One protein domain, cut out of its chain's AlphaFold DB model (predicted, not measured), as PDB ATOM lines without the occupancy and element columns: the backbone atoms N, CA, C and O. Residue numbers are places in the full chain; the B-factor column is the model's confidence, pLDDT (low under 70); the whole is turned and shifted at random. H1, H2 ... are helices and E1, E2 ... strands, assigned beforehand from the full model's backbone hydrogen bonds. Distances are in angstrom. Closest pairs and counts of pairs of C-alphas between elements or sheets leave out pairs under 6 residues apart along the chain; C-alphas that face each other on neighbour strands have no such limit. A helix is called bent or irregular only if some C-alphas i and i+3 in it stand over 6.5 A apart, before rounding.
ATOM      1  N   SER A 164      21.606   4.676  -4.760       73.56
ATOM      2  CA  SER A 164      21.323   5.755  -5.683       73.56
ATOM      3  C   SER A 164      21.469   5.233  -7.119       73.56
ATOM      4  O   SER A 164      22.273   4.357  -7.435       73.56
ATOM      5  N   CYS A 165      20.639   5.722  -8.019       84.06
ATOM      6  CA  CYS A 165      20.799   5.491  -9.436       84.06
ATOM      7  C   CYS A 165      21.433   6.720 -10.068       84.06
ATOM      8  O   CYS A 165      21.196   7.845  -9.636       84.06
ATOM      9  N   GLN A 166      22.215   6.513 -11.112       88.25
ATOM     10  CA  GLN A 166      22.835   7.573 -11.881       88.25
ATOM     11  C   GLN A 166      22.107   7.748 -13.216       88.25
ATOM     12  O   GLN A 166      21.688   6.776 -13.846       88.25
ATOM     13  N   VAL A 167      21.936   8.993 -13.658       90.94
ATOM     14  CA  VAL A 167      21.392   9.290 -14.989       90.94
ATOM     15  C   VAL A 167      22.389   8.853 -16.063       90.94
ATOM     16  O   VAL A 167      23.499   9.388 -16.124       90.94
ATOM     17  N   LYS A 168      21.972   7.923 -16.933       92.50
ATOM     18  CA  LYS A 168      22.797   7.364 -18.015       92.50
ATOM     19  C   LYS A 168      23.286   8.434 -18.985       92.50
ATOM     20  O   LYS A 168      22.565   9.375 -19.309       92.50
ATOM     21  N   ALA A 169      24.449   8.188 -19.588       90.31
ATOM     22  CA  ALA A 169      24.980   8.999 -20.689       90.31
ATOM     23  C   ALA A 169      24.069   9.055 -21.932       90.31
ATOM     24  O   ALA A 169      24.187   9.968 -22.747       90.31
ATOM     25  N   THR A 170      23.148   8.099 -22.082       92.31
ATOM     26  CA  THR A 170      22.172   8.055 -23.180       92.31
ATOM     27  C   THR A 170      20.944   8.940 -22.954       92.31
ATOM     28  O   THR A 170      20.147   9.100 -23.880       92.31
ATOM     29  N   ALA A 171      20.774   9.524 -21.761       92.75
ATOM     30  CA  ALA A 171      19.659  10.414 -21.462       92.75
ATOM     31  C   ALA A 171      19.771  11.712 -22.280       92.75
ATOM     32  O   ALA A 171      20.764  12.440 -22.208       92.75
ATOM     33  N   ASN A 172      18.756  11.987 -23.098       92.31
ATOM     34  CA  ASN A 172      18.785  13.052 -24.098       92.31
ATOM     35  C   ASN A 172      17.508  13.905 -24.122       92.31
ATOM     36  O   ASN A 172      17.309  14.666 -25.078       92.31
ATOM     37  N   ASP A 173      16.678  13.811 -23.079       88.88
ATOM     38  CA  ASP A 173      15.479  14.629 -22.936       88.88
ATOM     39  C   ASP A 173      15.871  16.102 -22.888       88.88
ATOM     40  O   ASP A 173      16.817  16.500 -22.202       88.88
ATOM     41  N   LYS A 174      15.147  16.923 -23.647       86.12
ATOM     42  CA  LYS A 174      15.413  18.355 -23.765       86.12
ATOM     43  C   LYS A 174      14.585  19.118 -22.745       86.12
ATOM     44  O   LYS A 174      13.372  18.915 -22.665       86.12
ATOM     45  N   LEU A 175      15.210  20.065 -22.044       81.62
ATOM     46  CA  LEU A 175      14.442  21.079 -21.329       81.62
ATOM     47  C   LEU A 175      13.841  22.039 -22.362       81.62
ATOM     48  O   LEU A 175      14.568  22.644 -23.154       81.62
ATOM     49  N   LEU A 176      12.515  22.134 -22.370       87.38
ATOM     50  CA  LEU A 176      11.764  23.023 -23.249       87.38
ATOM     51  C   LEU A 176      11.120  24.139 -22.431       87.38
ATOM     52  O   LEU A 176      10.834  23.975 -21.241       87.38
ATOM     53  N   GLY A 177      10.868  25.257 -23.094       90.50
ATOM     54  CA  GLY A 177      10.373  26.465 -22.471       90.50
ATOM     55  C   GLY A 177       9.709  27.412 -23.456       90.50
ATOM     56  O   GLY A 177       9.411  27.045 -24.596       90.50
ATOM     57  N   LEU A 178       9.461  28.623 -22.973       93.81
ATOM     58  CA  LEU A 178       8.859  29.726 -23.709       93.81
ATOM     59  C   LEU A 178       9.868  30.864 -23.822       93.81
ATOM     60  O   LEU A 178      10.403  31.336 -22.817       93.81
ATOM     61  N   ARG A 179      10.116  31.330 -25.046       95.81
ATOM     62  CA  ARG A 179      10.930  32.525 -25.277       95.81
ATOM     63  C   ARG A 179      10.264  33.770 -24.707       95.81
ATOM     64  O   ARG A 179       9.144  34.114 -25.086       95.81
ATOM     65  N   VAL A 180      11.024  34.506 -23.908       96.00
ATOM     66  CA  VAL A 180      10.746  35.907 -23.594       96.00
ATOM     67  C   VAL A 180      11.438  36.757 -24.639       96.00
ATOM     68  O   VAL A 180      12.645  36.644 -24.854       96.00
ATOM     69  N   ARG A 181      10.661  37.577 -25.339       95.88
ATOM     70  CA  ARG A 181      11.152  38.434 -26.423       95.88
ATOM     71  C   ARG A 181      11.208  39.876 -25.963       95.88
ATOM     72  O   ARG A 181      10.375  40.284 -25.166       95.88
ATOM     73  N   GLN A 182      12.152  40.650 -26.488       95.88
ATOM     74  CA  GLN A 182      12.288  42.066 -26.141       95.88
ATOM     75  C   GLN A 182      11.019  42.857 -26.489       95.88
ATOM     76  O   GLN A 182      10.637  43.767 -25.759       95.88
ATOM     77  N   ASP A 183      10.335  42.481 -27.574       93.81
ATOM     78  CA  ASP A 183       9.065  43.087 -27.971       93.81
ATOM     79  C   ASP A 183       8.079  42.052 -28.541       93.81
ATOM     80  O   ASP A 183       8.436  40.922 -28.895       93.81
ATOM     81  N   ARG A 184       6.813  42.450 -28.646       93.00
ATOM     82  CA  ARG A 184       5.728  41.655 -29.228       93.00
ATOM     83  C   ARG A 184       5.820  41.579 -30.750       93.00
ATOM     84  O   ARG A 184       6.466  42.389 -31.420       93.00
ATOM     85  N   ARG A 185       5.110  40.607 -31.329       91.94
ATOM     86  CA  ARG A 185       5.088  40.400 -32.782       91.94
ATOM     87  C   ARG A 185       4.609  41.657 -33.517       91.94
ATOM     88  O   ARG A 185       3.564  42.208 -33.191       91.94
ATOM     89  N   GLY A 186       5.363  42.068 -34.538       91.06
ATOM     90  CA  GLY A 186       5.085  43.271 -35.334       91.06
ATOM     91  C   GLY A 186       5.866  44.517 -34.903       91.06
ATOM     92  O   GLY A 186       5.745  45.552 -35.554       91.06
ATOM     93  N   LYS A 187       6.689  44.429 -33.850       93.06
ATOM     94  CA  LYS A 187       7.603  45.496 -33.422       93.06
ATOM     95  C   LYS A 187       9.074  45.138 -33.703       93.06
ATOM     96  O   LYS A 187       9.391  43.949 -33.784       93.06
ATOM     97  N   PRO A 188       9.981  46.130 -33.834       92.44
ATOM     98  CA  PRO A 188      11.390  45.889 -34.168       92.44
ATOM     99  C   PRO A 188      12.124  44.932 -33.216       92.44
ATOM    100  O   PRO A 188      12.960  44.160 -33.672       92.44
ATOM    101  N   GLY A 189      11.788  44.930 -31.921       91.50
ATOM    102  CA  GLY A 189      12.431  44.068 -30.918       91.50
ATOM    103  C   GLY A 189      11.952  42.610 -30.898       91.50
ATOM    104  O   GLY A 189      12.441  41.820 -30.098       91.50
ATOM    105  N   TYR A 190      11.010  42.211 -31.759       93.44
ATOM    106  CA  TYR A 190      10.436  40.860 -31.731       93.44
ATOM    107  C   TYR A 190      11.464  39.739 -31.960       93.44
ATOM    108  O   TYR A 190      11.351  38.648 -31.394       93.44
ATOM    109  N   SER A 191      12.458  39.971 -32.819       93.06
ATOM    110  CA  SER A 191      13.494  38.977 -33.124       93.06
ATOM    111  C   SER A 191      14.464  38.756 -31.963       93.06
ATOM    112  O   SER A 191      15.040  37.672 -31.876       93.06
ATOM    113  N   THR A 192      14.612  39.730 -31.063       95.06
ATOM    114  CA  THR A 192      15.483  39.632 -29.891       95.06
ATOM    115  C   THR A 192      14.836  38.746 -28.829       95.06
ATOM    116  O   THR A 192      13.779  39.071 -28.286       95.06
ATOM    117  N   VAL A 193      15.474  37.617 -28.523       95.06
ATOM    118  CA  VAL A 193      15.099  36.731 -27.414       95.06
ATOM    119  C   VAL A 193      15.948  37.108 -26.205       95.06
ATOM    120  O   VAL A 193      17.170  37.047 -26.292       95.06
ATOM    121  N   LEU A 194      15.301  37.487 -25.104       94.12
ATOM    122  CA  LEU A 194      15.958  37.832 -23.842       94.12
ATOM    123  C   LEU A 194      16.340  36.574 -23.056       94.12
ATOM    124  O   LEU A 194      17.468  36.441 -22.600       94.12
ATOM    125  N   SER A 195      15.410  35.622 -22.950       93.44
ATOM    126  CA  SER A 195      15.641  34.316 -22.322       93.44
ATOM    127  C   SER A 195      14.641  33.273 -22.836       93.44
ATOM    128  O   SER A 195      13.686  33.596 -23.548       93.44
ATOM    129  N   VAL A 196      14.857  32.010 -22.471       93.12
ATOM    130  CA  VAL A 196      13.885  30.919 -22.611       93.12
ATOM    131  C   VAL A 196      13.545  30.437 -21.209       93.12
ATOM    132  O   VAL A 196      14.393  29.866 -20.531       93.12
ATOM    133  N   LEU A 197      12.309  30.661 -20.775       90.75
ATOM    134  CA  LEU A 197      11.846  30.257 -19.453       90.75
ATOM    135  C   LEU A 197      11.373  28.799 -19.478       90.75
ATOM    136  O   LEU A 197      10.520  28.474 -20.310       90.75
ATOM    137  N   PRO A 198      11.863  27.920 -18.585       87.31
ATOM    138  CA  PRO A 198      11.436  26.524 -18.532       87.31
ATOM    139  C   PRO A 198       9.923  26.364 -18.332       87.31
ATOM    140  O   PRO A 198       9.278  27.177 -17.664       87.31
ATOM    141  N   ARG A 199       9.353  25.271 -18.849       85.25
ATOM    142  CA  ARG A 199       7.989  24.844 -18.483       85.25
ATOM    143  C   ARG A 199       7.836  24.753 -16.961       85.25
ATOM    144  O   ARG A 199       8.767  24.362 -16.268       85.25
ATOM    145  N   GLY A 200       6.664  25.127 -16.452       79.31
ATOM    146  CA  GLY A 200       6.408  25.236 -15.012       79.31
ATOM    147  C   GLY A 200       6.789  26.586 -14.395       79.31
ATOM    148  O   GLY A 200       6.330  26.877 -13.294       79.31
ATOM    149  N   THR A 201       7.544  27.440 -15.100       86.81
ATOM    150  CA  THR A 201       7.799  28.819 -14.650       86.81
ATOM    151  C   THR A 201       6.485  29.585 -14.558       86.81
ATOM    152  O   THR A 201       5.679  29.570 -15.496       86.81
ATOM    153  N   VAL A 202       6.286  30.266 -13.433       90.31
ATOM    154  CA  VAL A 202       5.167  31.179 -13.225       90.31
ATOM    155  C   VAL A 202       5.551  32.550 -13.764       90.31
ATOM    156  O   VAL A 202       6.612  33.073 -13.436       90.31
ATOM    157  N   VAL A 203       4.681  33.141 -14.572       94.38
ATOM    158  CA  VAL A 203       4.842  34.468 -15.159       94.38
ATOM    159  C   VAL A 203       3.681  35.340 -14.700       94.38
ATOM    160  O   VAL A 203       2.518  35.046 -14.986       94.38
ATOM    161  N   GLU A 204       4.000  36.423 -14.003       95.69
ATOM    162  CA  GLU A 204       3.054  37.509 -13.760       95.69
ATOM    163  C   GLU A 204       3.130  38.488 -14.923       95.69
ATOM    164  O   GLU A 204       4.212  38.812 -15.421       95.69
ATOM    165  N   THR A 205       1.973  38.945 -15.381       95.69
ATOM    166  CA  THR A 205       1.851  39.692 -16.632       95.69
ATOM    167  C   THR A 205       1.093  41.002 -16.456       95.69
ATOM    168  O   THR A 205       0.371  41.201 -15.481       95.69
ATOM    169  N   GLY A 206       1.305  41.927 -17.391       93.81
ATOM    170  CA  GLY A 206       0.661  43.237 -17.428       93.81
ATOM    171  C   GLY A 206      -0.185  43.416 -18.684       93.81
ATOM    172  O   GLY A 206      -1.135  42.675 -18.923       93.81
ATOM    173  N   GLU A 207       0.160  44.426 -19.482       93.56
ATOM    174  CA  GLU A 207      -0.540  44.757 -20.727       93.56
ATOM    175  C   GLU A 207      -0.570  43.588 -21.732       93.56
ATOM    176  O   GLU A 207       0.427  42.885 -21.930       93.56
ATOM    177  N   GLU A 208      -1.727  43.398 -22.375       94.31
ATOM    178  CA  GLU A 208      -1.937  42.423 -23.447       94.31
ATOM    179  C   GLU A 208      -2.115  43.137 -24.785       94.31
ATOM    180  O   GLU A 208      -2.962  44.019 -24.924       94.31
ATOM    181  N   GLU A 209      -1.377  42.701 -25.804       93.12
ATOM    182  CA  GLU A 209      -1.576  43.172 -27.170       93.12
ATOM    183  C   GLU A 209      -1.399  42.030 -28.172       93.12
ATOM    184  O   GLU A 209      -0.350  41.390 -28.246       93.12
ATOM    185  N   ASN A 210      -2.438  41.766 -28.971       90.75
ATOM    186  CA  ASN A 210      -2.436  40.738 -30.020       90.75
ATOM    187  C   ASN A 210      -1.978  39.343 -29.534       90.75
ATOM    188  O   ASN A 210      -1.274  38.621 -30.245       90.75
ATOM    189  N   GLY A 211      -2.369  38.959 -28.313       93.06
ATOM    190  CA  GLY A 211      -2.018  37.673 -27.701       93.06
ATOM    191  C   GLY A 211      -0.603  37.595 -27.116       93.06
ATOM    192  O   GLY A 211      -0.175  36.507 -26.720       93.06
ATOM    193  N   TRP A 212       0.116  38.718 -27.054       96.31
ATOM    194  CA  TRP A 212       1.368  38.864 -26.317       96.31
ATOM    195  C   TRP A 212       1.108  39.571 -24.997       96.31
ATOM    196  O   TRP A 212       0.405  40.577 -24.968       96.31
ATOM    197  N   LEU A 213       1.690  39.044 -23.927       96.62
ATOM    198  CA  LEU A 213       1.583  39.582 -22.580       96.62
ATOM    199  C   LEU A 213       2.936  40.137 -22.155       96.62
ATOM    200  O   LEU A 213       3.953  39.455 -22.309       96.62
ATOM    201  N   LYS A 214       2.949  41.357 -21.623       96.25
ATOM    202  CA  LYS A 214       4.164  41.933 -21.050       96.25
ATOM    203  C   LYS A 214       4.493  41.254 -19.733       96.25
ATOM    204  O   LYS A 214       3.611  41.100 -18.890       96.25
ATOM    205  N   VAL A 215       5.748  40.862 -19.568       96.75
ATOM    206  CA  VAL A 215       6.240  40.226 -18.347       96.75
ATOM    207  C   VAL A 215       6.385  41.286 -17.257       96.75
ATOM    208  O   VAL A 215       6.991  42.330 -17.477       96.75
ATOM    209  N   VAL A 216       5.816  41.023 -16.082       96.31
ATOM    210  CA  VAL A 216       5.998  41.835 -14.869       96.31
ATOM    211  C   VAL A 216       7.052  41.186 -13.985       96.31
ATOM    212  O   VAL A 216       8.020  41.840 -13.602       96.31
ATOM    213  N   SER A 217       6.886  39.894 -13.706       94.06
ATOM    214  CA  SER A 217       7.814  39.097 -12.911       94.06
ATOM    215  C   SER A 217       7.783  37.634 -13.365       94.06
ATOM    216  O   SER A 217       6.830  37.185 -14.012       94.06
ATOM    217  N   VAL A 218       8.842  36.891 -13.044       93.06
ATOM    218  CA  VAL A 218       8.946  35.451 -13.307       93.06
ATOM    219  C   VAL A 218       9.397  34.744 -12.036       93.06
ATOM    220  O   VAL A 218      10.236  35.256 -11.297       93.06
ATOM    221  N   THR A 219       8.807  33.588 -11.751       87.25
ATOM    222  CA  THR A 219       9.158  32.748 -10.604       87.25
ATOM    223  C   THR A 219       9.395  31.315 -11.085       87.25
ATOM    224  O   THR A 219       8.450  30.690 -11.578       87.25
ATOM    225  N   PRO A 220      10.616  30.767 -10.928       83.94
ATOM    226  CA  PRO A 220      11.822  31.400 -10.368       83.94
ATOM    227  C   PRO A 220      12.333  32.605 -11.182       83.94
ATOM    228  O   PRO A 220      12.050  32.704 -12.374       83.94
ATOM    229  N   ALA A 221      13.079  33.511 -10.538       86.06
ATOM    230  CA  ALA A 221      13.670  34.673 -11.204       86.06
ATOM    231  C   ALA A 221      14.711  34.242 -12.257       86.06
ATOM    232  O   ALA A 221      15.538  33.369 -11.990       86.06
ATOM    233  N   ASP A 222      14.698  34.876 -13.433       86.56
ATOM    234  CA  ASP A 222      15.709  34.684 -14.480       86.56
ATOM    235  C   ASP A 222      16.642  35.906 -14.510       86.56
ATOM    236  O   ASP A 222      16.154  37.031 -14.635       86.56
ATOM    237  N   PRO A 223      17.973  35.731 -14.406       86.38
ATOM    238  CA  PRO A 223      18.914  36.849 -14.359       86.38
ATOM    239  C   PRO A 223      18.956  37.681 -15.649       86.38
ATOM    240  O   PRO A 223      19.479  38.791 -15.631       86.38
ATOM    241  N   ASN A 224      18.423  37.163 -16.761       88.31
ATOM    242  CA  ASN A 224      18.367  37.854 -18.048       88.31
ATOM    243  C   ASN A 224      17.038  38.593 -18.273       88.31
ATOM    244  O   ASN A 224      16.834  39.153 -19.350       88.31
ATOM    245  N   ILE A 225      16.114  38.567 -17.304       89.81
ATOM    246  CA  ILE A 225      14.811  39.230 -17.404       89.81
ATOM    247  C   ILE A 225      14.658  40.210 -16.242       89.81
ATOM    248  O   ILE A 225      14.413  39.813 -15.102       89.81
ATOM    249  N   SER A 226      14.751  41.503 -16.539       88.56
ATOM    250  CA  SER A 226      14.449  42.546 -15.558       88.56
ATOM    251  C   SER A 226      12.932  42.641 -15.313       88.56
ATOM    252  O   SER A 226      12.144  42.403 -16.235       88.56
ATOM    253  N   PRO A 227      12.469  43.030 -14.110       85.38
ATOM    254  CA  PRO A 227      11.047  43.262 -13.864       85.38
ATOM    255  C   PRO A 227      10.444  44.272 -14.850       85.38
ATOM    256  O   PRO A 227      10.993  45.354 -15.058       85.38
ATOM    257  N   GLY A 228       9.304  43.929 -15.451       87.56
ATOM    258  CA  GLY A 228       8.646  44.760 -16.469       87.56
ATOM    259  C   GLY A 228       9.247  44.670 -17.879       87.56
ATOM    260  O   GLY A 228       8.779  45.380 -18.777       87.56
ATOM    261  N   GLU A 229      10.275  43.841 -18.085       89.88
ATOM    262  CA  GLU A 229      10.971  43.680 -19.359       89.88
ATOM    263  C   GLU A 229      10.517  42.424 -20.112       89.88
ATOM    264  O   GLU A 229      10.463  41.317 -19.577       89.88
ATOM    265  N   GLY A 230      10.245  42.595 -21.405       94.94
ATOM    266  CA  GLY A 230       9.969  41.499 -22.321       94.94
ATOM    267  C   GLY A 230       8.503  41.074 -22.416       94.94
ATOM    268  O   GLY A 230       7.618  41.525 -21.689       94.94
ATOM    269  N   TRP A 231       8.247  40.212 -23.395       97.31
ATOM    270  CA  TRP A 231       6.922  39.776 -23.813       97.31
ATOM    271  C   TRP A 231       6.894  38.268 -24.049       97.31
ATOM    272  O   TRP A 231       7.819  37.697 -24.632       97.31
ATOM    273  N   VAL A 232       5.791  37.640 -23.647       96.81
ATOM    274  CA  VAL A 232       5.539  36.198 -23.774       96.81
ATOM    275  C   VAL A 232       4.253  35.922 -24.544       96.81
ATOM    276  O   VAL A 232       3.308  36.715 -24.521       96.81
ATOM    277  N   PHE A 233       4.201  34.786 -25.242       96.06
ATOM    278  CA  PHE A 233       3.031  34.414 -26.035       96.06
ATOM    279  C   PHE A 233       1.998  33.666 -25.189       96.06
ATOM    280  O   PHE A 233       2.242  32.561 -24.705       96.06
ATOM    281  N   LYS A 234       0.803  34.247 -25.047       94.62
ATOM    282  CA  LYS A 234      -0.241  33.777 -24.120       94.62
ATOM    283  C   LYS A 234      -0.678  32.327 -24.352       94.62
ATOM    284  O   LYS A 234      -0.974  31.622 -23.395       94.62
ATOM    285  N   ARG A 235      -0.711  31.862 -25.608       93.94
ATOM    286  CA  ARG A 235      -1.199  30.509 -25.959       93.94
ATOM    287  C   ARG A 235      -0.265  29.375 -25.533       93.94
ATOM    288  O   ARG A 235      -0.661  28.217 -25.606       93.94
ATOM    289  N   GLU A 236       0.955  29.692 -25.118       92.75
ATOM    290  CA  GLU A 236       1.924  28.706 -24.632       92.75
ATOM    291  C   GLU A 236       1.927  28.586 -23.101       92.75
ATOM    292  O   GLU A 236       2.709  27.827 -22.529       92.75
ATOM    293  N   MET A 237       1.012  29.294 -22.432       93.56
ATOM    294  CA  MET A 237       0.858  29.310 -20.981       93.56
ATOM    295  C   MET A 237      -0.582  28.975 -20.569       93.56
ATOM    296  O   MET A 237      -1.509  29.015 -21.374       93.56
ATOM    297  N   THR A 238      -0.782  28.630 -19.299       91.56
ATOM    298  CA  THR A 238      -2.092  28.329 -18.699       91.56
ATOM    299  C   THR A 238      -2.303  29.213 -17.475       91.56
ATOM    300  O   THR A 238      -1.378  29.379 -16.689       91.56
ATOM    301  N   ALA A 239      -3.487  29.811 -17.318       91.25
ATOM    302  CA  ALA A 239      -3.794  30.622 -16.137       91.25
ATOM    303  C   ALA A 239      -3.803  29.742 -14.877       91.25
ATOM    304  O   ALA A 239      -4.360  28.645 -14.910       91.25
ATOM    305  N   ASP A 240      -3.211  30.218 -13.781       83.50
ATOM    306  CA  ASP A 240      -3.066  29.431 -12.544       83.50
ATOM    307  C   ASP A 240      -4.147  29.712 -11.485       83.50
ATOM    308  O   ASP A 240      -4.107  29.171 -10.382       83.50
ATOM    309  N   GLY A 241      -5.133  30.540 -11.838       83.62
ATOM    310  CA  GLY A 241      -6.256  30.930 -10.984       83.62
ATOM    311  C   GLY A 241      -6.114  32.321 -10.366       83.62
ATOM    312  O   GLY A 241      -7.133  32.911 -10.006       83.62
ATOM    313  N   ALA A 242      -4.905  32.888 -10.299       88.25
ATOM    314  CA  ALA A 242      -4.716  34.273  -9.875       88.25
ATOM    315  C   ALA A 242      -4.813  35.256 -11.066       88.25
ATOM    316  O   ALA A 242      -4.455  34.908 -12.198       88.25
ATOM    317  N   PRO A 243      -5.289  36.499 -10.848       91.94
ATOM    318  CA  PRO A 243      -5.347  37.508 -11.903       91.94
ATOM    319  C   PRO A 243      -3.966  37.766 -12.516       91.94
ATOM    320  O   PRO A 243      -2.995  37.978 -11.796       91.94
ATOM    321  N   ASN A 244      -3.899  37.776 -13.849       93.62
ATOM    322  CA  ASN A 244      -2.689  38.043 -14.639       93.62
ATOM    323  C   ASN A 244      -1.492  37.113 -14.363       93.62
ATOM    324  O   ASN A 244      -0.357  37.460 -14.698       93.62
ATOM    325  N   ARG A 245      -1.729  35.928 -13.794       95.19
ATOM    326  CA  ARG A 245      -0.686  34.961 -13.452       95.19
ATOM    327  C   ARG A 245      -0.864  33.674 -14.254       95.19
ATOM    328  O   ARG A 245      -1.955  33.104 -14.347       95.19
ATOM    329  N   TYR A 246       0.221  33.250 -14.891       94.38
ATOM    330  CA  TYR A 246       0.235  32.145 -15.841       94.38
ATOM    331  C   TYR A 246       1.394  31.194 -15.554       94.38
ATOM    332  O   TYR A 246       2.452  31.618 -15.113       94.38
ATOM    333  N   VAL A 247       1.224  29.913 -15.863       90.56
ATOM    334  CA  VAL A 247       2.278  28.893 -15.825       90.56
ATOM    335  C   VAL A 247       2.622  28.488 -17.252       90.56
ATOM    336  O   VAL A 247       1.730  28.189 -18.051       90.56
ATOM    337  N   ILE A 248       3.911  28.455 -17.583       90.12
ATOM    338  CA  ILE A 248       4.384  28.022 -18.903       90.12
ATOM    339  C   ILE A 248       4.065  26.537 -19.099       90.12
ATOM    340  O   ILE A 248       4.508  25.683 -18.329       90.12
ATOM    341  N   GLY A 249       3.278  26.237 -20.131       82.56
ATOM    342  CA  GLY A 249       2.676  24.925 -20.349       82.56
ATOM    343  C   GLY A 249       3.396  24.071 -21.392       82.56
ATOM    344  O   GLY A 249       4.386  24.459 -22.006       82.56
ATOM    345  N   THR A 250       2.851  22.882 -21.653       81.06
ATOM    346  CA  THR A 250       3.407  21.900 -22.607       81.06
ATOM    347  C   THR A 250       3.399  22.369 -24.068       81.06
ATOM    348  O   THR A 250       4.104  21.799 -24.904       81.06
ATOM    349  N   HIS A 251       2.640  23.420 -24.386       86.62
ATOM    350  CA  HIS A 251       2.635  24.058 -25.703       86.62
ATOM    351  C   HIS A 251       3.913  24.849 -25.996       86.62
ATOM    352  O   HIS A 251       4.250  25.001 -27.169       86.62
ATOM    353  N   ALA A 252       4.640  25.278 -24.961       90.19
ATOM    354  CA  ALA A 252       5.925  25.943 -25.097       90.19
ATOM    355  C   ALA A 252       6.991  24.940 -25.563       90.19
ATOM    356  O   ALA A 252       7.236  23.929 -24.893       90.19
ATOM    357  N   LYS A 253       7.568  25.149 -26.749       91.12
ATOM    358  CA  LYS A 253       8.456  24.181 -27.430       91.12
ATOM    359  C   LYS A 253       9.838  24.747 -27.749       91.12
ATOM    360  O   LYS A 253      10.584  24.123 -28.501       91.12
ATOM    361  N   ASP A 254      10.181  25.907 -27.204       91.50
ATOM    362  CA  ASP A 254      11.488  26.506 -27.432       91.50
ATOM    363  C   ASP A 254      12.561  25.752 -26.635       91.50
ATOM    364  O   ASP A 254      12.400  25.489 -25.445       91.50
ATOM    365  N   GLU A 255      13.663  25.386 -27.289       89.12
ATOM    366  CA  GLU A 255      14.824  24.809 -26.606       89.12
ATOM    367  C   GLU A 255      15.570  25.887 -25.814       89.12
ATOM    368  O   GLU A 255      15.710  27.024 -26.277       89.12
ATOM    369  N   MET A 256      16.084  25.518 -24.638       85.81
ATOM    370  CA  MET A 256      16.979  26.382 -23.861       85.81
ATOM    371  C   MET A 256      18.220  26.767 -24.676       85.81
ATOM    372  O   MET A 256      18.689  25.992 -25.512       85.81
ATOM    373  N   ASN A 257      18.793  27.936 -24.388       81.94
ATOM    374  CA  ASN A 257      20.063  28.372 -24.963       81.94
ATOM    375  C   ASN A 257      21.082  28.677 -23.844       81.94
ATOM    376  O   ASN A 257      20.846  29.614 -23.082       81.94
ATOM    377  N   PRO A 258      22.188  27.916 -23.719       81.62
ATOM    378  CA  PRO A 258      22.522  26.721 -24.500       81.62
ATOM    379  C   PRO A 258      21.559  25.543 -24.224       81.62
ATOM    380  O   PRO A 258      20.937  25.502 -23.154       81.62
ATOM    381  N   PRO A 259      21.434  24.568 -25.150       83.00
ATOM    382  CA  PRO A 259      20.572  23.403 -24.960       83.00
ATOM    383  C   PRO A 259      20.945  22.609 -23.708       83.00
ATOM    384  O   PRO A 259      22.098  22.211 -23.536       83.00
ATOM    385  N   ARG A 260      19.956  22.325 -22.856       81.12
ATOM    386  CA  ARG A 260      20.118  21.468 -21.674       81.12
ATOM    387  C   ARG A 260      19.483  20.106 -21.936       81.12
ATOM    388  O   ARG A 260      18.319  20.042 -22.339       81.12
ATOM    389  N   LYS A 261      20.263  19.040 -21.731       86.94
ATOM    390  CA  LYS A 261      19.866  17.644 -21.961       86.94
ATOM    391  C   LYS A 261      20.079  16.798 -20.711       86.94
ATOM    392  O   LYS A 261      20.995  17.076 -19.937       86.94
ATOM    393  N   GLY A 262      19.264  15.764 -20.547       92.69
ATOM    394  CA  GLY A 262      19.396  14.806 -19.456       92.69
ATOM    395  C   GLY A 262      18.177  13.899 -19.354       92.69
ATOM    396  O   GLY A 262      17.614  13.523 -20.376       92.69
ATOM    397  N   LEU A 263      17.788  13.544 -18.132       94.44
ATOM    398  CA  LEU A 263      16.590  12.758 -17.843       94.44
ATOM    399  C   LEU A 263      15.443  13.670 -17.412       94.44
ATOM    400  O   LEU A 263      15.594  14.446 -16.466       94.44
ATOM    401  N   ALA A 264      14.297  13.567 -18.081       92.31
ATOM    402  CA  ALA A 264      13.110  14.330 -17.719       92.31
ATOM    403  C   ALA A 264      12.504  13.898 -16.379       92.31
ATOM    404  O   ALA A 264      12.261  12.716 -16.132       92.31
ATOM    405  N   VAL A 265      12.198  14.894 -15.546       93.00
ATOM    406  CA  VAL A 265      11.370  14.762 -14.347       93.00
ATOM    407  C   VAL A 265       9.956  15.196 -14.693       93.00
ATOM    408  O   VAL A 265       9.745  16.276 -15.241       93.00
ATOM    409  N   HIS A 266       8.991  14.343 -14.388       90.44
ATOM    410  CA  HIS A 266       7.587  14.495 -14.730       90.44
ATOM    411  C   HIS A 266       6.722  14.699 -13.485       90.44
ATOM    412  O   HIS A 266       7.011  14.164 -12.414       90.44
ATOM    413  N   ALA A 267       5.622  15.438 -13.630       87.38
ATOM    414  CA  ALA A 267       4.667  15.675 -12.546       87.38
ATOM    415  C   ALA A 267       3.862  14.418 -12.151       87.38
ATOM    416  O   ALA A 267       3.393  14.321 -11.019       87.38
ATOM    417  N   ALA A 268       3.704  13.452 -13.062       90.06
ATOM    418  CA  ALA A 268       3.049  12.168 -12.805       90.06
ATOM    419  C   ALA A 268       3.834  11.013 -13.447       90.06
ATOM    420  O   ALA A 268       4.675  11.234 -14.315       90.06
ATOM    421  N   ALA A 269       3.536   9.770 -13.055       90.25
ATOM    422  CA  ALA A 269       4.228   8.558 -13.510       90.25
ATOM    423  C   ALA A 269       3.918   8.158 -14.974       90.25
ATOM    424  O   ALA A 269       3.555   7.016 -15.259       90.25
ATOM    425  N   ASN A 270       4.001   9.097 -15.917       86.62
ATOM    426  CA  ASN A 270       3.807   8.867 -17.346       86.62
ATOM    427  C   ASN A 270       4.462   9.971 -18.195       86.62
ATOM    428  O   ASN A 270       4.589  11.119 -17.768       86.62
ATOM    429  N   GLN A 271       4.803   9.619 -19.437       83.69
ATOM    430  CA  GLN A 271       5.513  10.493 -20.379       83.69
ATOM    431  C   GLN A 271       4.679  11.685 -20.877       83.69
ATOM    432  O   GLN A 271       5.239  12.682 -21.326       83.69
ATOM    433  N   THR A 272       3.348  11.589 -20.846       82.00
ATOM    434  CA  THR A 272       2.460  12.652 -21.346       82.00
ATOM    435  C   THR A 272       2.231  13.759 -20.321       82.00
ATOM    436  O   THR A 272       1.751  14.836 -20.680       82.00
ATOM    437  N   SER A 273       2.578  13.519 -19.056       83.44
ATOM    438  CA  SER A 273       2.503  14.519 -18.000       83.44
ATOM    439  C   SER A 273       3.559  15.612 -18.174       83.44
ATOM    440  O   SER A 273       4.584  15.424 -18.835       83.44
ATOM    441  N   ALA A 274       3.305  16.774 -17.572       77.88
ATOM    442  CA  ALA A 274       4.198  17.919 -17.670       77.88
ATOM    443  C   ALA A 274       5.608  17.579 -17.155       77.88
ATOM    444  O   ALA A 274       5.765  17.095 -16.034       77.88
ATOM    445  N   THR A 275       6.621  17.866 -17.972       82.94
ATOM    446  CA  THR A 275       8.027  17.867 -17.554       82.94
ATOM    447  C   THR A 275       8.280  19.090 -16.680       82.94
ATOM    448  O   THR A 275       8.061  20.216 -17.131       82.94
ATOM    449  N   THR A 276       8.726  18.865 -15.449       81.94
ATOM    450  CA  THR A 276       8.976  19.898 -14.436       81.94
ATOM    451  C   THR A 276      10.450  20.281 -14.339       81.94
ATOM    452  O   THR A 276      10.755  21.421 -14.005       81.94
ATOM    453  N   ALA A 277      11.364  19.360 -14.661       87.62
ATOM    454  CA  ALA A 277      12.803  19.611 -14.696       87.62
ATOM    455  C   ALA A 277      13.544  18.592 -15.575       87.62
ATOM    456  O   ALA A 277      12.973  17.600 -16.029       87.62
ATOM    457  N   ILE A 278      14.838  18.832 -15.783       90.88
ATOM    458  CA  ILE A 278      15.807  17.859 -16.293       90.88
ATOM    459  C   ILE A 278      16.846  17.570 -15.207       90.88
ATOM    460  O   ILE A 278      17.375  18.494 -14.590       90.88
ATOM    461  N   LEU A 279      17.191  16.296 -15.031       93.81
ATOM    462  CA  LEU A 279      18.385  15.856 -14.313       93.81
ATOM    463  C   LEU A 279      19.540  15.700 -15.315       93.81
ATOM    464  O   LEU A 279      19.433  14.859 -16.213       93.81
ATOM    465  N   PRO A 280      20.635  16.473 -15.207       91.50
ATOM    466  CA  PRO A 280      21.804  16.308 -16.068       91.50
ATOM    467  C   PRO A 280      22.371  14.880 -16.041       91.50
ATOM    468  O   PRO A 280      22.262  14.177 -15.032       91.50
ATOM    469  N   VAL A 281      23.027  14.466 -17.127       90.94
ATOM    470  CA  VAL A 281      23.784  13.201 -17.177       90.94
ATOM    471  C   VAL A 281      24.757  13.120 -15.999       90.94
ATOM    472  O   VAL A 281      25.430  14.096 -15.677       90.94
ATOM    473  N   GLY A 282      24.823  11.954 -15.355       84.50
ATOM    474  CA  GLY A 282      25.680  11.724 -14.197       84.50
ATOM    475  C   GLY A 282      25.087  12.147 -12.848       84.50
ATOM    476  O   GLY A 282      25.676  11.797 -11.826       84.50
ATOM    477  N   THR A 283      23.931  12.825 -12.818       90.19
ATOM    478  CA  THR A 283      23.200  13.136 -11.572       90.19
ATOM    479  C   THR A 283      22.839  11.843 -10.844       90.19
ATOM    480  O   THR A 283      22.355  10.904 -11.480       90.19
ATOM    481  N   GLN A 284      23.065  11.792  -9.531       89.00
ATOM    482  CA  GLN A 284      22.733  10.633  -8.700       89.00
ATOM    483  C   GLN A 284      21.470  10.899  -7.893       89.00
ATOM    484  O   GLN A 284      21.314  11.970  -7.308       89.00
ATOM    485  N   VAL A 285      20.573   9.921  -7.850       89.38
ATOM    486  CA  VAL A 285      19.233  10.059  -7.279       89.38
ATOM    487  C   VAL A 285      18.810   8.825  -6.501       89.38
ATOM    488  O   VAL A 285      19.232   7.727  -6.833       89.38
ATOM    489  N   LYS A 286      17.914   8.962  -5.525       87.62
ATOM    490  CA  LYS A 286      17.176   7.820  -4.966       87.62
ATOM    491  C   LYS A 286      15.772   7.778  -5.543       87.62
ATOM    492  O   LYS A 286      15.099   8.810  -5.630       87.62
ATOM    493  N   ILE A 287      15.336   6.581  -5.925       87.75
ATOM    494  CA  ILE A 287      13.992   6.330  -6.442       87.75
ATOM    495  C   ILE A 287      13.168   5.489  -5.468       87.75
ATOM    496  O   ILE A 287      13.721   4.718  -4.689       87.75
ATOM    497  N   GLY A 288      11.848   5.644  -5.524       80.62
ATOM    498  CA  GLY A 288      10.915   4.815  -4.767       80.62
ATOM    499  C   GLY A 288      10.934   3.354  -5.210       80.62
ATOM    500  O   GLY A 288      11.182   3.031  -6.370       80.62
ATOM    501  N   ASN A 289      10.654   2.475  -4.257       70.19
ATOM    502  CA  ASN A 289      10.603   1.020  -4.385       70.19
ATOM    503  C   ASN A 289       9.160   0.485  -4.520       70.19
ATOM    504  O   ASN A 289       8.948  -0.724  -4.558       70.19
ATOM    505  N   ASP A 290       8.173   1.375  -4.626       67.25
ATOM    506  CA  ASP A 290       6.745   1.068  -4.739       67.25
ATOM    507  C   ASP A 290       6.218   1.020  -6.188       67.25
ATOM    508  O   ASP A 290       5.077   0.615  -6.415       67.25
ATOM    509  N   GLY A 291       7.024   1.412  -7.180       65.44
ATOM    510  CA  GLY A 291       6.657   1.357  -8.596       65.44
ATOM    511  C   GLY A 291       7.137   0.092  -9.318       65.44
ATOM    512  O   GLY A 291       8.142  -0.529  -8.969       65.44
ATOM    513  N   THR A 292       6.435  -0.293 -10.388       75.31
ATOM    514  CA  THR A 292       6.832  -1.420 -11.250       75.31
ATOM    515  C   THR A 292       8.181  -1.152 -11.920       75.31
ATOM    516  O   THR A 292       8.329  -0.150 -12.616       75.31
ATOM    517  N   ARG A 293       9.145  -2.070 -11.767       75.75
ATOM    518  CA  ARG A 293      10.471  -1.965 -12.399       75.75
ATOM    519  C   ARG A 293      10.380  -1.763 -13.917       75.75
ATOM    520  O   ARG A 293       9.516  -2.332 -14.586       75.75
ATOM    521  N   GLY A 294      11.286  -0.958 -14.464       76.25
ATOM    522  CA  GLY A 294      11.310  -0.593 -15.881       76.25
ATOM    523  C   GLY A 294      10.196   0.381 -16.281       76.25
ATOM    524  O   GLY A 294       9.808   0.408 -17.451       76.25
ATOM    525  N   LYS A 295       9.651   1.145 -15.324       89.00
ATOM    526  CA  LYS A 295       8.637   2.188 -15.549       89.00
ATOM    527  C   LYS A 295       9.074   3.541 -14.973       89.00
ATOM    528  O   LYS A 295      10.233   3.736 -14.613       89.00
ATOM    529  N   TYR A 296       8.152   4.504 -14.947       91.50
ATOM    530  CA  TYR A 296       8.349   5.751 -14.212       91.50
ATOM    531  C   TYR A 296       8.333   5.472 -12.708       91.50
ATOM    532  O   TYR A 296       7.384   4.873 -12.208       91.50
ATOM    533  N   GLN A 297       9.365   5.934 -12.011       91.81
ATOM    534  CA  GLN A 297       9.558   5.769 -10.572       91.81
ATOM    535  C   GLN A 297       9.503   7.125  -9.876       91.81
ATOM    536  O   GLN A 297       9.858   8.145 -10.471       91.81
ATOM    537  N   LYS A 298       9.074   7.141  -8.611       93.38
ATOM    538  CA  LYS A 298       9.132   8.347  -7.773       93.38
ATOM    539  C   LYS A 298      10.588   8.758  -7.587       93.38
ATOM    540  O   LYS A 298      11.393   7.933  -7.174       93.38
ATOM    541  N   LEU A 299      10.916  10.017  -7.852       93.69
ATOM    542  CA  LEU A 299      12.189  10.625  -7.480       93.69
ATOM    543  C   LEU A 299      12.077  11.110  -6.030       93.69
ATOM    544  O   LEU A 299      11.290  12.013  -5.751       93.69
ATOM    545  N   LEU A 300      12.831  10.493  -5.122       91.19
ATOM    546  CA  LEU A 300      12.780  10.789  -3.687       91.19
ATOM    547  C   LEU A 300      13.855  11.797  -3.269       91.19
ATOM    548  O   LEU A 300      13.582  12.715  -2.505       91.19
ATOM    549  N   GLU A 301      15.072  11.641  -3.791       89.75
ATOM    550  CA  GLU A 301      16.239  12.426  -3.381       89.75
ATOM    551  C   GLU A 301      17.182  12.639  -4.571       89.75
ATOM    552  O   GLU A 301      17.342  11.738  -5.396       89.75
ATOM    553  N   ILE A 302      17.832  13.803  -4.645       89.06
ATOM    554  CA  ILE A 302      19.002  14.033  -5.503       89.06
ATOM    555  C   ILE A 302      20.228  13.992  -4.589       89.06
ATOM    556  O   ILE A 302      20.418  14.883  -3.770       89.06
ATOM    557  N   VAL A 303      21.028  12.936  -4.717       82.50
ATOM    558  CA  VAL A 303      22.207  12.667  -3.878       82.50
ATOM    559  C   VAL A 303      23.395  13.526  -4.314       82.50
ATOM    560  O   VAL A 303      24.161  14.011  -3.487       82.50
ATOM    561  N   SER A 304      23.565  13.719  -5.626       80.06
ATOM    562  CA  SER A 304      24.595  14.596  -6.191       80.06
ATOM    563  C   SER A 304      24.183  15.114  -7.569       80.06
ATOM    564  O   SER A 304      23.480  14.425  -8.312       80.06
ATOM    565  N   GLY A 305      24.644  16.316  -7.921       83.88
ATOM    566  CA  GLY A 305      24.155  17.065  -9.083       83.88
ATOM    567  C   GLY A 305      22.932  17.922  -8.742       83.88
ATOM    568  O   GLY A 305      22.455  17.904  -7.614       83.88
ATOM    569  N   ASN A 306      22.441  18.696  -9.713       85.56
ATOM    570  CA  ASN A 306      21.304  19.602  -9.520       85.56
ATOM    571  C   ASN A 306      20.293  19.441 -10.656       85.56
ATOM    572  O   ASN A 306      20.667  19.461 -11.832       85.56
ATOM    573  N   ALA A 307      19.013  19.326 -10.302       89.75
ATOM    574  CA  ALA A 307      17.925  19.442 -11.264       89.75
ATOM    575  C   ALA A 307      17.875  20.853 -11.861       89.75
ATOM    576  O   ALA A 307      18.268  21.835 -11.227       89.75
ATOM    577  N   VAL A 308      17.375  20.953 -13.091       82.19
ATOM    578  CA  VAL A 308      17.162  22.232 -13.767       82.19
ATOM    579  C   VAL A 308      15.729  22.324 -14.308       82.19
ATOM    580  O   VAL A 308      15.403  21.574 -15.233       82.19
ATOM    581  N   PRO A 309      14.912  23.288 -13.841       76.19
ATOM    582  CA  PRO A 309      15.142  24.125 -12.655       76.19
ATOM    583  C   PRO A 309      15.212  23.292 -11.359       76.19
ATOM    584  O   PRO A 309      14.958  22.086 -11.375       76.19
ATOM    585  N   GLU A 310      15.591  23.931 -10.251       83.44
ATOM    586  CA  GLU A 310      15.636  23.287  -8.934       83.44
ATOM    587  C   GLU A 310      14.246  22.758  -8.542       83.44
ATOM    588  O   GLU A 310      13.224  23.400  -8.793       83.44
ATOM    589  N   LEU A 311      14.208  21.558  -7.963       85.12
ATOM    590  CA  LEU A 311      12.969  20.880  -7.589       85.12
ATOM    591  C   LEU A 311      12.675  21.083  -6.106       85.12
ATOM    592  O   LEU A 311      13.569  21.019  -5.268       85.12
ATOM    593  N   THR A 312      11.399  21.242  -5.772       83.12
ATOM    594  CA  THR A 312      10.919  21.258  -4.386       83.12
ATOM    595  C   THR A 312      10.076  20.017  -4.138       83.12
ATOM    596  O   THR A 312       9.168  19.715  -4.913       83.12
ATOM    597  N   ALA A 313      10.372  19.284  -3.066       85.81
ATOM    598  CA  ALA A 313       9.637  18.071  -2.740       85.81
ATOM    599  C   ALA A 313       8.209  18.401  -2.280       85.81
ATOM    600  O   ALA A 313       7.999  19.272  -1.438       85.81
ATOM    601  N   SER A 314       7.234  17.647  -2.783       84.88
ATOM    602  CA  SER A 314       5.860  17.633  -2.280       84.88
ATOM    603  C   SER A 314       5.583  16.257  -1.687       84.88
ATOM    604  O   SER A 314       5.710  15.249  -2.381       84.88
ATOM    605  N   ASN A 315       5.271  16.194  -0.388       86.06
ATOM    606  CA  ASN A 315       5.097  14.939   0.359       86.06
ATOM    607  C   ASN A 315       6.275  13.951   0.196       86.06
ATOM    608  O   ASN A 315       6.069  12.749   0.044       86.06
ATOM    609  N   GLY A 316       7.512  14.462   0.185       87.12
ATOM    610  CA  GLY A 316       8.724  13.643   0.033       87.12
ATOM    611  C   GLY A 316       9.002  13.151  -1.394       87.12
ATOM    612  O   GLY A 316       9.855  12.289  -1.577       87.12
ATOM    613  N   ILE A 317       8.297  13.675  -2.403       92.31
ATOM    614  CA  ILE A 317       8.475  13.311  -3.815       92.31
ATOM    615  C   ILE A 317       8.869  14.562  -4.611       92.31
ATOM    616  O   ILE A 317       8.167  15.571  -4.584       92.31
ATOM    617  N   LEU A 318       9.984  14.488  -5.343       93.38
ATOM    618  CA  LEU A 318      10.487  15.551  -6.231       93.38
ATOM    619  C   LEU A 318       9.898  15.467  -7.651       93.38
ATOM    620  O   LEU A 318       9.984  16.419  -8.424       93.38
ATOM    621  N   GLY A 319       9.313  14.325  -8.008       93.38
ATOM    622  CA  GLY A 319       8.655  14.076  -9.290       93.38
ATOM    623  C   GLY A 319       8.727  12.604  -9.682       93.38
ATOM    624  O   GLY A 319       8.927  11.737  -8.832       93.38
ATOM    625  N   TYR A 320       8.579  12.323 -10.972       93.88
ATOM    626  CA  TYR A 320       8.649  10.975 -11.532       93.88
ATOM    627  C   TYR A 320       9.655  10.918 -12.679       93.88
ATOM    628  O   TYR A 320       9.627  11.765 -13.566       93.88
ATOM    629  N   ILE A 321      10.524   9.913 -12.688       93.81
ATOM    630  CA  ILE A 321      11.576   9.748 -13.701       93.81
ATOM    631  C   ILE A 321      11.535   8.354 -14.311       93.81
ATOM    632  O   ILE A 321      11.131   7.395 -13.658       93.81
ATOM    633  N   TRP A 322      11.943   8.226 -15.571       93.25
ATOM    634  CA  TRP A 322      11.961   6.938 -16.261       93.25
ATOM    635  C   TRP A 322      13.160   6.080 -15.830       93.25
ATOM    636  O   TRP A 322      14.305   6.401 -16.150       93.25
ATOM    637  N   GLU A 323      12.905   4.946 -15.167       89.75
ATOM    638  CA  GLU A 323      13.954   4.046 -14.656       89.75
ATOM    639  C   GLU A 323      14.849   3.474 -15.764       89.75
ATOM    640  O   GLU A 323      16.028   3.220 -15.546       89.75
ATOM    641  N   GLY A 324      14.342   3.326 -16.993       89.50
ATOM    642  CA  GLY A 324      15.140   2.798 -18.105       89.50
ATOM    643  C   GLY A 324      16.344   3.673 -18.490       89.50
ATOM    644  O   GLY A 324      17.288   3.170 -19.104       89.50
ATOM    645  N   LEU A 325      16.350   4.953 -18.100       93.06
ATOM    646  CA  LEU A 325      17.466   5.890 -18.295       93.06
ATOM    647  C   LEU A 325      18.339   6.064 -17.042       93.06
ATOM    648  O   LEU A 325      19.207   6.935 -17.008       93.06
ATOM    649  N   LEU A 326      18.143   5.207 -16.043       89.06
ATOM    650  CA  LEU A 326      18.967   5.127 -14.852       89.06
ATOM    651  C   LEU A 326      19.860   3.888 -14.901       89.06
ATOM    652  O   LEU A 326      19.444   2.818 -15.355       89.06
ATOM    653  N   GLU A 327      21.098   4.036 -14.451       84.38
ATOM    654  CA  GLU A 327      22.002   2.931 -14.142       84.38
ATOM    655  C   GLU A 327      22.213   2.866 -12.635       84.38
ATOM    656  O   GLU A 327      22.399   3.886 -11.974       84.38
ATOM    657  N   THR A 328      22.118   1.675 -12.057       74.06
ATOM    658  CA  THR A 328      22.216   1.534 -10.608       74.06
ATOM    659  C   THR A 328      23.658   1.755 -10.168       74.06
ATOM    660  O   THR A 328      24.547   1.000 -10.563       74.06
ATOM    661  N   LYS A 329      23.898   2.744  -9.305       71.56
ATOM    662  CA  LYS A 329      25.106   2.788  -8.487       71.56
ATOM    663  C   LYS A 329      24.763   2.166  -7.148       71.56
ATOM    664  O   LYS A 329      24.403   2.837  -6.191       71.56
ATOM    665  N   ASN A 330      24.874   0.846  -7.109       74.81
ATOM    666  CA  ASN A 330      24.787   0.088  -5.872       74.81
ATOM    667  C   ASN A 330      25.802   0.690  -4.887       74.81
ATOM    668  O   ASN A 330      27.003   0.700  -5.164       74.81
TER     669      ASN A 330
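This is residues 164 to 330 of the 546 residues of an uncharacterized protein of Pseudomonas sp. (UniProt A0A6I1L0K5). Two small lobes of strands stand end to end along the longest axis: one is a seven-stranded sheet, E10 E9 E13 E12 E11 E1 E14, folded back on itself into two leaves, and the other is a curled five-stranded sheet, E6 E5 E4 E8 E7, with the strand pair E2 E3 face to face with it. The printed part begins with E1 in the first lobe, crosses to the second for E2 to E8, with the short helix H1 at its far end, and returns for E9 to E14. The printed part has 167 residues, with fourteen named strands and one named helix in the order E1 E2 H1 E3 and on to E14; both large sheets are antiparallel. The class is mostly strand, though under half of the residues are in named elements. The whole is compact, with a radius of gyration of the C-alphas of 17.1 A, and elongated, spanning 55 by 31 by 24 A.

Start at E1, residues 164 to 167, an inner strand between E14, residues 326 to 329, and E11, residues 284 to 287. Look for N 166 and O 327 at 2.8 A, and N 165 and O 285 at 2.7 A, both within hydrogen-bond range. Beyond E11 come E12, residues 296 to 304, E13, residues 319 to 322, E9, residues 261 to 266, and the edge strand E10, residues 275 to 280. E11 E12 E13 is a meander, each strand the antiparallel neighbour of the one before, with N 286 and O 301 at 2.8 A and N 297 and O 321 at 2.8 A. E9 pairs with E13 through N 266 and O 320, 2.8 A, and forms a hairpin with E10, where N 263 and O 279 are 2.8 A apart. This is a folded sheet, bent back into two leaves: E10 E9 E13 face E11 E1 E14, with E12 as the hinge, which bends by 71 degrees at residue 300. In the other lobe, E2, residues 176 to 181, and E3, residues 193 to 198, are antiparallel at 150 degrees, with N 178 and O 197 at 2.9 A. H1, residues 188 to 191, is irregular, C-alphas 188 and 191 being 7.3 A apart, and is too short for an O i to N i+4 pair; its one O i to N i+3 pair is not within range. E4, residues 202 to 209, E5, residues 212 to 219, and E6, residues 231 to 233, make a second meander, with N 204 and O 217 at 2.9 A and N 213 and O 232 at 2.9 A. E8, residues 245 to 248, is beside E4, with N 203 and O 246 at 2.8 A, and forms a hairpin with E7, residues 237 to 239, where N 238 and O 247 are 2.8 A apart. These five strands and E2 E3 form a sandwich, two sheets face to face, 10.0 A centre to centre where they face.

Find C-alpha 164 at (21.323, 5.755, -5.683), where E1 begins. E2 begins at C-alpha 176, (11.764, 23.023, -23.249), and is 15.7 A long. E4 measures 19.6 A, E5 18.6 A and E12 20.2 A. E14 ends at C-alpha 329, (25.106, 2.788, -8.487).

The C-alphas of Gly 186 and Asn 330, 55.9 A apart, are the two farthest from each other. The printed part has no cut. The long links are E5 to E6, E8 to E9 and E12 to E13. Look at residues 290 to 291 for pLDDT under 70; the mean of the printed part is 88.7.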